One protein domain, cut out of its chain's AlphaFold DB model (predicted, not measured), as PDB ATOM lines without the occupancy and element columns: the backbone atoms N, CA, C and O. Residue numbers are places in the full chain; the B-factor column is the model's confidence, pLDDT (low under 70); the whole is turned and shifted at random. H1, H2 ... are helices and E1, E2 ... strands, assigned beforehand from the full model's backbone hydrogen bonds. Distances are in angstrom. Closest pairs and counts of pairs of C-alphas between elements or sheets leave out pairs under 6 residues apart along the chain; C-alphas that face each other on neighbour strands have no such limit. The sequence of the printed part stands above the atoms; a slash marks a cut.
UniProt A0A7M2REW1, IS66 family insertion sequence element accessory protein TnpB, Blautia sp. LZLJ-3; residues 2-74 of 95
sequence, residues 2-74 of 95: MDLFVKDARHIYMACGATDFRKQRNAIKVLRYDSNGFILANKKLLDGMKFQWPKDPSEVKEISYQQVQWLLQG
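This is residues 2 to 74 of the 95 residues of the protein "IS66 family insertion sequence element accessory protein TnpB" of Blautia sp. LZLJ-3 (UniProt A0A7M2REW1). A small three-stranded antiparallel sheet, with the long hairpin of E2 and E3 running along the longest axis and the shorter E1 at one edge, is joined by two short helices, H1 and H2, which touch each other and graze the sheet. After E3 a long stretch without named elements, residues 45 to 64, loops round on the E1 side of the sheet before it reaches H2. The printed part has 73 residues, with two named helices and three named strands in the order H1, E1, E2, E3, H2; the sheet's order is E1, E2, E3. The class is mixed, helices and strands, with 33 residues, under half, in named elements. The whole is compact, with a radius of gyration of the C-alphas of 12.3 A, and elongated, spanning 37 by 24 by 18 A.

Strand E2 holds residues 27 to 34 and is 22.4 A long from first to last C-alpha, from (195.599, 193.064, 182.683) to (191.049, 213.615, 175.127). Strand E3, residues 37 to 44, measures 23.1 A, and strand E1, residues 12 to 15, measures 10.0 A. Helix H1, residues 2 to 6, measures 6.5 A and begins at C-alpha 2, (190.173, 198.488, 172.707). Helix H2, residues 65 to 72, measures 10.5 A and ends at C-alpha 72, (196.237, 192.824, 172.050).

The strands E1, E2 and E3 form a meander, each strand the antiparallel neighbour of the one before, with E2 as the inner strand and E1 and E3 as edge strands. The hairpin of E2 and E3 has an angle of 161 degrees between directions, with N 30 and O 41 within hydrogen-bond range at 2.8 A, and N 39 and O 32 at 2.8 A. The hairpin of E1 and E2 has an angle of 154 degrees; N 13 and O 31 are 2.9 A apart, and N 31 and O 13 are 2.8 A apart. H1 is on the sheet but only grazes it, with residues 2 to 6; its closest C-alphas to E3 are those of Met 2 and Ala 41, 7.3 A apart. H2 is on the sheet and also only grazes it, with residues 65 to 72. H1 and H2 touch, their closest C-alphas being those of Val 6 and Tyr 65, 6.6 A apart. In H1 and H2 every O i to N i+4 pair is within hydrogen-bond range.

The two C-alphas farthest apart are those of Asn 36 and Gly 48, 37.7 A. The printed part has no cut. The links from E1 to E2, 11 residues, and from E3 to H2, 20 residues, are long; those from H1 to E1 and from E2 to E3 are tight. The mean pLDDT of the printed part is 76.0, and 17 residues are under 70: residue 11, residues 17 to 24 and residues 55 to 62.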
ATOM      1  N   MET A   2     188.961 197.798 172.218       76.62
ATOM      2  CA  MET A   2     190.173 198.488 172.707       76.62
ATOM      3  C   MET A   2     191.107 198.978 171.591       76.62
ATOM      4  O   MET A   2     191.696 200.036 171.723       76.62
ATOM      5  N   ASP A   3     191.172 198.257 170.470       76.88
ATOM      6  CA  ASP A   3     191.924 198.692 169.285       76.88
ATOM      7  C   ASP A   3     191.423 200.049 168.757       76.88
ATOM      8  O   ASP A   3     192.193 200.973 168.541       76.88
ATOM      9  N   LEU A   4     190.100 200.229 168.692       81.00
ATOM     10  CA  LEU A   4     189.470 201.486 168.274       81.00
ATOM     11  C   LEU A   4     189.704 202.636 169.264       81.00
ATOM     12  O   LEU A   4     189.714 203.789 168.858       81.00
ATOM     13  N   PHE A   5     189.878 202.336 170.553       82.12
ATOM     14  CA  PHE A   5     190.157 203.350 171.573       82.12
ATOM     15  C   PHE A   5     191.558 203.956 171.418       82.12
ATOM     16  O   PHE A   5     191.760 205.148 171.660       82.12
ATOM     17  N   VAL A   6     192.501 203.106 171.014       81.00
ATOM     18  CA  VAL A   6     193.921 203.411 170.803       81.00
ATOM     19  C   VAL A   6     194.132 204.032 169.418       81.00
ATOM     20  O   VAL A   6     195.034 204.845 169.232       81.00
ATOM     21  N   LYS A   7     193.288 203.678 168.445       80.19
ATOM     22  CA  LYS A   7     193.337 204.217 167.088       80.19
ATOM     23  C   LYS A   7     193.171 205.744 167.098       80.19
ATOM     24  O   LYS A   7     192.313 206.276 167.799       80.19
ATOM     25  N   ASP A   8     194.022 206.430 166.335       80.50
ATOM     26  CA  ASP A   8     194.055 207.893 166.159       80.50
ATOM     27  C   ASP A   8     194.356 208.721 167.431       80.50
ATOM     28  O   ASP A   8     194.258 209.951 167.421       80.50
ATOM     29  N   ALA A   9     194.756 208.085 168.537       76.12
ATOM     30  CA  ALA A   9     195.158 208.801 169.743       76.12
ATOM     31  C   ALA A   9     196.582 209.367 169.607       76.12
ATOM     32  O   ALA A   9     197.511 208.657 169.227       76.12
ATOM     33  N   ARG A  10     196.757 210.651 169.956       70.31
ATOM     34  CA  ARG A  10     198.066 211.332 169.916       70.31
ATOM     35  C   ARG A  10     199.019 210.857 171.005       70.31
ATOM     36  O   ARG A  10     200.207 210.747 170.752       70.31
ATOM     37  N   HIS A  11     198.490 210.592 172.198       68.56
ATOM     38  CA  HIS A  11     199.271 210.151 173.348       68.56
ATOM     39  C   HIS A  11     198.562 208.988 174.028       68.56
ATOM     40  O   HIS A  11     197.379 209.083 174.380       68.56
ATOM     41  N   ILE A  12     199.299 207.895 174.198       71.56
ATOM     42  CA  ILE A  12     198.808 206.660 174.795       71.56
ATOM     43  C   ILE A  12     199.831 206.208 175.823       71.56
ATOM     44  O   ILE A  12     200.950 205.832 175.478       71.56
ATOM     45  N   TYR A  13     199.432 206.213 177.089       73.06
ATOM     46  CA  TYR A  13     200.260 205.680 178.163       73.06
ATOM     47  C   TYR A  13     199.757 204.297 178.525       73.06
ATOM     48  O   TYR A  13     198.566 204.103 178.782       73.06
ATOM     49  N   MET A  14     200.663 203.325 178.544       72.94
ATOM     50  CA  MET A  14     200.312 201.946 178.845       72.94
ATOM     51  C   MET A  14     201.091 201.435 180.041       72.94
ATOM     52  O   MET A  14     202.306 201.585 180.134       72.94
ATOM     53  N   ALA A  15     200.355 200.823 180.963       71.50
ATOM     54  CA  ALA A  15     200.906 200.222 182.161       71.50
ATOM     55  C   ALA A  15     200.345 198.811 182.331       71.50
ATOM     56  O   ALA A  15     199.129 198.584 182.277       71.50
ATOM     57  N   CYS A  16     201.239 197.860 182.580       70.50
ATOM     58  CA  CYS A  16     200.880 196.520 183.022       70.50
ATOM     59  C   CYS A  16     201.122 196.450 184.533       70.50
ATOM     60  O   CYS A  16     202.259 196.523 184.995       70.50
ATOM     61  N   GLY A  17     200.043 196.401 185.314       60.84
ATOM     62  CA  GLY A  17     200.133 196.413 186.774       60.84
ATOM     63  C   GLY A  17     200.630 195.076 187.326       60.84
ATOM     64  O   GLY A  17     200.142 194.022 186.925       60.84
ATOM     65  N   ALA A  18     201.558 195.123 188.281       56.50
ATOM     66  CA  ALA A  18     201.903 193.987 189.127       56.50
ATOM     67  C   ALA A  18     201.056 194.054 190.403       56.50
ATOM     68  O   ALA A  18     201.338 194.849 191.293       56.50
ATOM     69  N   THR A  19     200.001 193.250 190.496       45.16
ATOM     70  CA  THR A  19     199.304 193.024 191.771       45.16
ATOM     71  C   THR A  19     199.891 191.788 192.436       45.16
ATOM     72  O   THR A  19     200.152 190.789 191.762       45.16
ATOM     73  N   ASP A  20     200.150 191.896 193.734       45.00
ATOM     74  CA  ASP A  20     200.959 191.000 194.558       45.00
ATOM     75  C   ASP A  20     200.431 189.554 194.631       45.00
ATOM     76  O   ASP A  20     199.750 189.154 195.562       45.00
ATOM     77  N   PHE A  21     200.735 188.803 193.570       36.19
ATOM     78  CA  PHE A  21     201.041 187.374 193.487       36.19
ATOM     79  C   PHE A  21     201.937 187.227 192.240       36.19
ATOM     80  O   PHE A  21     201.513 186.760 191.183       36.19
ATOM     81  N   ARG A  22     203.154 187.787 192.325       44.84
ATOM     82  CA  ARG A  22     204.285 187.725 191.364       44.84
ATOM     83  C   ARG A  22     203.949 187.155 189.960       44.84
ATOM     84  O   ARG A  22     204.030 185.941 189.785       44.84
ATOM     85  N   LYS A  23     203.760 188.009 188.930       52.44
ATOM     86  CA  LYS A  23     203.776 187.705 187.455       52.44
ATOM     87  C   LYS A  23     202.438 187.653 186.683       52.44
ATOM     88  O   LYS A  23     202.450 187.259 185.512       52.44
ATOM     89  N   GLN A  24     201.291 188.027 187.243       58.16
ATOM     90  CA  GLN A  24     200.028 188.015 186.482       58.16
ATOM     91  C   GLN A  24     199.940 189.232 185.534       58.16
ATOM     92  O   GLN A  24     199.288 190.223 185.832       58.16
ATOM     93  N   ARG A  25     200.588 189.157 184.360       72.06
ATOM     94  CA  ARG A  25     200.422 190.107 183.236       72.06
ATOM     95  C   ARG A  25     199.089 189.894 182.519       72.06
ATOM     96  O   ARG A  25     199.037 189.817 181.298       72.06
ATOM     97  N   ASN A  26     198.015 189.683 183.264       80.12
ATOM     98  CA  ASN A  26     196.708 189.377 182.696       80.12
ATOM     99  C   ASN A  26     195.875 190.640 182.468       80.12
ATOM    100  O   ASN A  26     194.823 190.545 181.859       80.12
ATOM    101  N   ALA A  27     196.312 191.817 182.916       82.00
ATOM    102  CA  ALA A  27     195.599 193.064 182.683       82.00
ATOM    103  C   ALA A  27     196.512 194.140 182.099       82.00
ATOM    104  O   ALA A  27     197.702 194.215 182.419       82.00
ATOM    105  N   ILE A  28     195.927 194.989 181.261       81.94
ATOM    106  CA  ILE A  28     196.597 196.147 180.688       81.94
ATOM    107  C   ILE A  28     195.709 197.378 180.806       81.94
ATOM    108  O   ILE A  28     194.510 197.334 180.513       81.94
ATOM    109  N   LYS A  29     196.318 198.471 181.260       83.38
ATOM    110  CA  LYS A  29     195.684 199.776 181.398       83.38
ATOM    111  C   LYS A  29     196.223 200.706 180.324       83.38
ATOM    112  O   LYS A  29     197.434 200.761 180.119       83.38
ATOM    113  N   VAL A  30     195.320 201.417 179.664       84.06
ATOM    114  CA  VAL A  30     195.614 202.351 178.578       84.06
ATOM    115  C   VAL A  30     194.984 203.683 178.919       84.06
ATOM    116  O   VAL A  30     193.761 203.782 179.019       84.06
ATOM    117  N   LEU A  31     195.819 204.692 179.105       85.06
ATOM    118  CA  LEU A  31     195.407 206.057 179.379       85.06
ATOM    119  C   LEU A  31     195.542 206.873 178.095       85.06
ATOM    120  O   LEU A  31     196.636 206.990 177.542       85.06
ATOM    121  N   ARG A  32     194.429 207.438 177.638       85.50
ATOM    122  CA  ARG A  32     194.364 208.351 176.496       85.50
ATOM    123  C   ARG A  32     193.966 209.729 176.997       85.50
ATOM    124  O   ARG A  32     193.003 209.845 177.748       85.50
ATOM    125  N   TYR A  33     194.664 210.764 176.550       83.88
ATOM    126  CA  TYR A  33     194.198 212.137 176.727       83.88
ATOM    127  C   TYR A  33     193.185 212.492 175.633       83.88
ATOM    128  O   TYR A  33     193.417 212.214 174.452       83.88
ATOM    129  N   ASP A  34     192.074 213.099 176.024       86.19
ATOM    130  CA  ASP A  34     191.049 213.615 175.127       86.19
ATOM    131  C   ASP A  34     190.659 215.024 175.564       86.19
ATOM    132  O   ASP A  34     189.919 215.174 176.527       86.19
ATOM    133  N   SER A  35     191.180 216.026 174.846       85.75
ATOM    134  CA  SER A  35     190.859 217.465 174.886       85.75
ATOM    135  C   SER A  35     190.817 218.149 176.261       85.75
ATOM    136  O   SER A  35     191.553 219.099 176.498       85.75
ATOM    137  N   ASN A  36     189.935 217.716 177.154       89.62
ATOM    138  CA  ASN A  36     189.699 218.253 178.488       89.62
ATOM    139  C   ASN A  36     189.895 217.218 179.613       89.62
ATOM    140  O   ASN A  36     189.698 217.553 180.779       89.62
ATOM    141  N   GLY A  37     190.279 215.979 179.300       86.69
ATOM    142  CA  GLY A  37     190.387 214.932 180.307       86.69
ATOM    143  C   GLY A  37     191.177 213.709 179.867       86.69
ATOM    144  O   GLY A  37     191.734 213.641 178.773       86.69
ATOM    145  N   PHE A  38     191.230 212.723 180.759       87.38
ATOM    146  CA  PHE A  38     191.856 211.435 180.494       87.38
ATOM    147  C   PHE A  38     190.811 210.329 180.512       87.38
ATOM    148  O   PHE A  38     190.006 210.233 181.438       87.38
ATOM    149  N   ILE A  39     190.870 209.453 179.517       88.81
ATOM    150  CA  ILE A  39     190.070 208.238 179.453       88.81
ATOM    151  C   ILE A  39     190.990 207.059 179.764       88.81
ATOM    152  O   ILE A  39     192.052 206.903 179.158       88.81
ATOM    153  N   LEU A  40     190.578 206.219 180.711       87.00
ATOM    154  CA  LEU A  40     191.294 205.006 181.087       87.00
ATOM    155  C   LEU A  40     190.521 203.780 180.597       87.00
ATOM    156  O   LEU A  40     189.444 203.473 181.105       87.00
ATOM    157  N   ALA A  41     191.100 203.042 179.655       86.00
ATOM    158  CA  ALA A  41     190.615 201.725 179.268       86.00
ATOM    159  C   ALA A  41     191.404 200.639 180.006       86.00
ATOM    160  O   ALA A  41     192.633 200.675 180.080       86.00
ATOM    161  N   ASN A  42     190.700 199.642 180.534       86.00
ATOM    162  CA  ASN A  42     191.303 198.476 181.170       86.00
ATOM    163  C   ASN A  42     190.829 197.215 180.453       86.00
ATOM    164  O   ASN A  42     189.625 197.001 180.309       86.00
ATOM    165  N   LYS A  43     191.764 196.361 180.042       86.06
ATOM    166  CA  LYS A  43     191.445 195.030 179.524       86.06
ATOM    167  C   LYS A  43     192.111 193.988 180.385       86.06
ATOM    168  O   LYS A  43     193.334 193.943 180.484       86.06
ATOM    169  N   LYS A  44     191.275 193.131 180.960       86.50
ATOM    170  CA  LYS A  44     191.677 191.935 181.682       86.50
ATOM    171  C   LYS A  44     191.472 190.727 180.771       86.50
ATOM    172  O   LYS A  44     190.434 190.595 180.129       86.50
ATOM    173  N   LEU A  45     192.490 189.893 180.681       86.31
ATOM    174  CA  LEU A  45     192.469 188.606 180.016       86.31
ATOM    175  C   LEU A  45     191.850 187.566 180.949       86.31
ATOM    176  O   LEU A  45     191.879 187.713 182.173       86.31
ATOM    177  N   LEU A  46     191.289 186.524 180.346       87.94
ATOM    178  CA  LEU A  46     190.765 185.368 181.064       87.94
ATOM    179  C   LEU A  46     191.911 184.515 181.628       87.94
ATOM    180  O   LEU A  46     193.080 184.692 181.269       87.94
ATOM    181  N   ASP A  47     191.568 183.585 182.514       83.88
ATOM    182  CA  ASP A  47     192.546 182.726 183.176       83.88
ATOM    183  C   ASP A  47     193.392 181.930 182.171       83.88
ATOM    184  O   ASP A  47     192.930 181.494 181.119       83.88
ATOM    185  N   GLY A  48     194.679 181.783 182.488       82.31
ATOM    186  CA  GLY A  48     195.663 181.135 181.616       82.31
ATOM    187  C   GLY A  48     196.290 182.051 180.557       82.31
ATOM    188  O   GLY A  48     197.351 181.714 180.033       82.31
ATOM    189  N   MET A  49     195.721 183.231 180.286       84.25
ATOM    190  CA  MET A  49     196.266 184.181 179.309       84.25
ATOM    191  C   MET A  49     197.105 185.284 179.962       84.25
ATOM    192  O   MET A  49     196.807 185.776 181.053       84.25
ATOM    193  N   LYS A  50     198.179 185.692 179.277       84.50
ATOM    194  CA  LYS A  50     199.102 186.736 179.740       84.50
ATOM    195  C   LYS A  50     199.573 187.587 178.567       84.50
ATOM    196  O   LYS A  50     199.910 187.059 177.513       84.50
ATOM    197  N   PHE A  51     199.657 188.891 178.783       84.31
ATOM    198  CA  PHE A  51     200.323 189.822 177.887       84.31
ATOM    199  C   PHE A  51     201.838 189.619 177.936       84.31
ATOM    200  O   PHE A  51     202.431 189.455 179.010       84.31
ATOM    201  N   GLN A  52     202.478 189.713 176.773       82.19
ATOM    202  CA  GLN A  52     203.932 189.711 176.647       82.19
ATOM    203  C   GLN A  52     204.501 191.120 176.868       82.19
ATOM    204  O   GLN A  52     205.136 191.719 176.004       82.19
ATOM    205  N   TRP A  53     204.226 191.669 178.052       78.06
ATOM    206  CA  TRP A  53     204.749 192.968 178.464       78.06
ATOM    207  C   TRP A  53     206.243 192.868 178.842       78.06
ATOM    208  O   TRP A  53     206.633 191.868 179.469       78.06
ATOM    209  N   PRO A  54     207.077 193.877 178.520       73.19
ATOM    210  CA  PRO A  54     208.483 193.927 178.915       73.19
ATOM    211  C   PRO A  54     208.690 193.696 180.417       73.19
ATOM    212  O   PRO A  54     207.826 193.974 181.250       73.19
ATOM    213  N   LYS A  55     209.832 193.102 180.780       69.06
ATOM    214  CA  LYS A  55     210.188 192.861 182.190       69.06
ATOM    215  C   LYS A  55     210.695 194.113 182.886       69.06
ATOM    216  O   LYS A  55     210.497 194.208 184.090       69.06
ATOM    217  N   ASP A  56     211.342 194.999 182.142       69.00
ATOM    218  CA  ASP A  56     211.872 196.248 182.659       69.00
ATOM    219  C   ASP A  56     210.770 197.322 182.616       69.00
ATOM    220  O   ASP A  56     210.363 197.719 181.523       69.00
ATOM    221  N   PRO A  57     210.208 197.731 183.768       58.12
ATOM    222  CA  PRO A  57     209.145 198.725 183.850       58.12
ATOM    223  C   PRO A  57     209.686 200.153 184.013       58.12
ATOM    224  O   PRO A  57     208.881 201.074 184.139       58.12
ATOM    225  N   SER A  58     211.014 200.342 184.063       56.47
ATOM    226  CA  SER A  58     211.636 201.657 184.288       56.47
ATOM    227  C   SER A  58     211.423 202.628 183.124       56.47
ATOM    228  O   SER A  58     211.514 203.840 183.297       56.47
ATOM    229  N   GLU A  59     211.042 202.108 181.961       52.75
ATOM    230  CA  GLU A  59     210.755 202.887 180.770       52.75
ATOM    231  C   GLU A  59     209.244 202.863 180.515       52.75
ATOM    232  O   GLU A  59     208.717 201.979 179.835       52.75
ATOM    233  N   VAL A  60     208.517 203.845 181.054       54.59
ATOM    234  CA  VAL A  60     207.214 204.216 180.484       54.59
ATOM    235  C   VAL A  60     207.491 204.663 179.047       54.59
ATOM    236  O   VAL A  60     207.875 205.805 178.810       54.59
ATOM    237  N   LYS A  61     207.378 203.737 178.092       62.19
ATOM    238  CA  LYS A  61     207.591 204.017 176.671       62.19
ATOM    239  C   LYS A  61     206.297 204.514 176.049       62.19
ATOM    240  O   LYS A  61     205.231 203.934 176.259       62.19
ATOM    241  N   GLU A  62     206.410 205.559 175.240       66.31
ATOM    242  CA  GLU A  62     205.404 205.859 174.231       66.31
ATOM    243  C   GLU A  62     205.436 204.712 173.215       66.31
ATOM    244  O   GLU A  62     206.465 204.455 172.587       66.31
ATOM    245  N   ILE A  63     204.348 203.947 173.133       75.38
ATOM    246  CA  ILE A  63     204.257 202.795 172.234       75.38
ATOM    247  C   ILE A  63     203.374 203.125 171.040       75.38
ATOM    248  O   ILE A  63     202.353 203.802 171.165       75.38
ATOM    249  N   SER A  64     203.768 202.631 169.869       80.44
ATOM    250  CA  SER A  64     203.010 202.862 168.644       80.44
ATOM    251  C   SER A  64     201.699 202.075 168.644       80.44
ATOM    252  O   SER A  64     201.564 201.037 169.297       80.44
ATOM    253  N   TYR A  65     200.740 202.521 167.833       82.62
ATOM    254  CA  TYR A  65     199.488 201.794 167.605       82.62
ATOM    255  C   TYR A  65     199.724 200.323 167.218       82.62
ATOM    256  O   TYR A  65     199.088 199.422 167.762       82.62
ATOM    257  N   GLN A  66     200.699 200.063 166.341       84.00
ATOM    258  CA  GLN A  66     201.048 198.708 165.907       84.00
ATOM    259  C   GLN A  66     201.545 197.837 167.070       84.00
ATOM    260  O   GLN A  66     201.171 196.669 167.177       84.00
ATOM    261  N   GLN A  67     202.341 198.404 167.977       84.06
ATOM    262  CA  GLN A  67     202.799 197.698 169.175       84.06
ATOM    263  C   GLN A  67     201.644 197.379 170.129       84.06
ATOM    264  O   GLN A  67     201.614 196.303 170.732       84.06
ATOM    265  N   VAL A  68     200.658 198.274 170.231       82.44
ATOM    266  CA  VAL A  68     199.433 198.003 170.996       82.44
ATOM    267  C   VAL A  68     198.645 196.861 170.361       82.44
ATOM    268  O   VAL A  68     198.200 195.956 171.067       82.44
ATOM    269  N   GLN A  69     198.511 196.853 169.034       86.69
ATOM    270  CA  GLN A  69     197.846 195.769 168.311       86.69
ATOM    271  C   GLN A  69     198.518 194.421 168.553       86.69
ATOM    272  O   GLN A  69     197.836 193.448 168.878       86.69
ATOM    273  N   TRP A  70     199.847 194.371 168.474       88.19
ATOM    274  CA  TRP A  70     200.623 193.176 168.791       88.19
ATOM    275  C   TRP A  70     200.347 192.670 170.204       88.19
ATOM    276  O   TRP A  70     200.002 191.502 170.373       88.19
ATOM    277  N   LEU A  71     200.376 193.548 171.208       86.12
ATOM    278  CA  LEU A  71     200.025 193.169 172.577       86.12
ATOM    279  C   LEU A  71     198.601 192.625 172.692       86.12
ATOM    280  O   LEU A  71     198.375 191.620 173.366       86.12
ATOM    281  N   LEU A  72     197.632 193.269 172.038       85.62
ATOM    282  CA  LEU A  72     196.237 192.824 172.050       85.62
ATOM    283  C   LEU A  72     196.044 191.465 171.360       85.62
ATOM    284  O   LEU A  72     195.074 190.779 171.693       85.62
ATOM    285  N   GLN A  73     196.957 191.087 170.461       88.44
ATOM    286  CA  GLN A  73     197.051 189.778 169.805       88.44
ATOM    287  C   GLN A  73     197.904 188.759 170.590       88.44
ATOM    288  O   GLN A  73     197.965 187.596 170.203       88.44
ATOM    289  N   GLY A  74     198.542 189.163 171.694       85.44
ATOM    290  CA  GLY A  74     199.388 188.296 172.523       85.44
ATOM    291  C   GLY A  74     200.864 188.242 172.109       85.44
ATOM    292  O   GLY A  74     201.606 187.407 172.624       85.44
TER     293      GLY A  74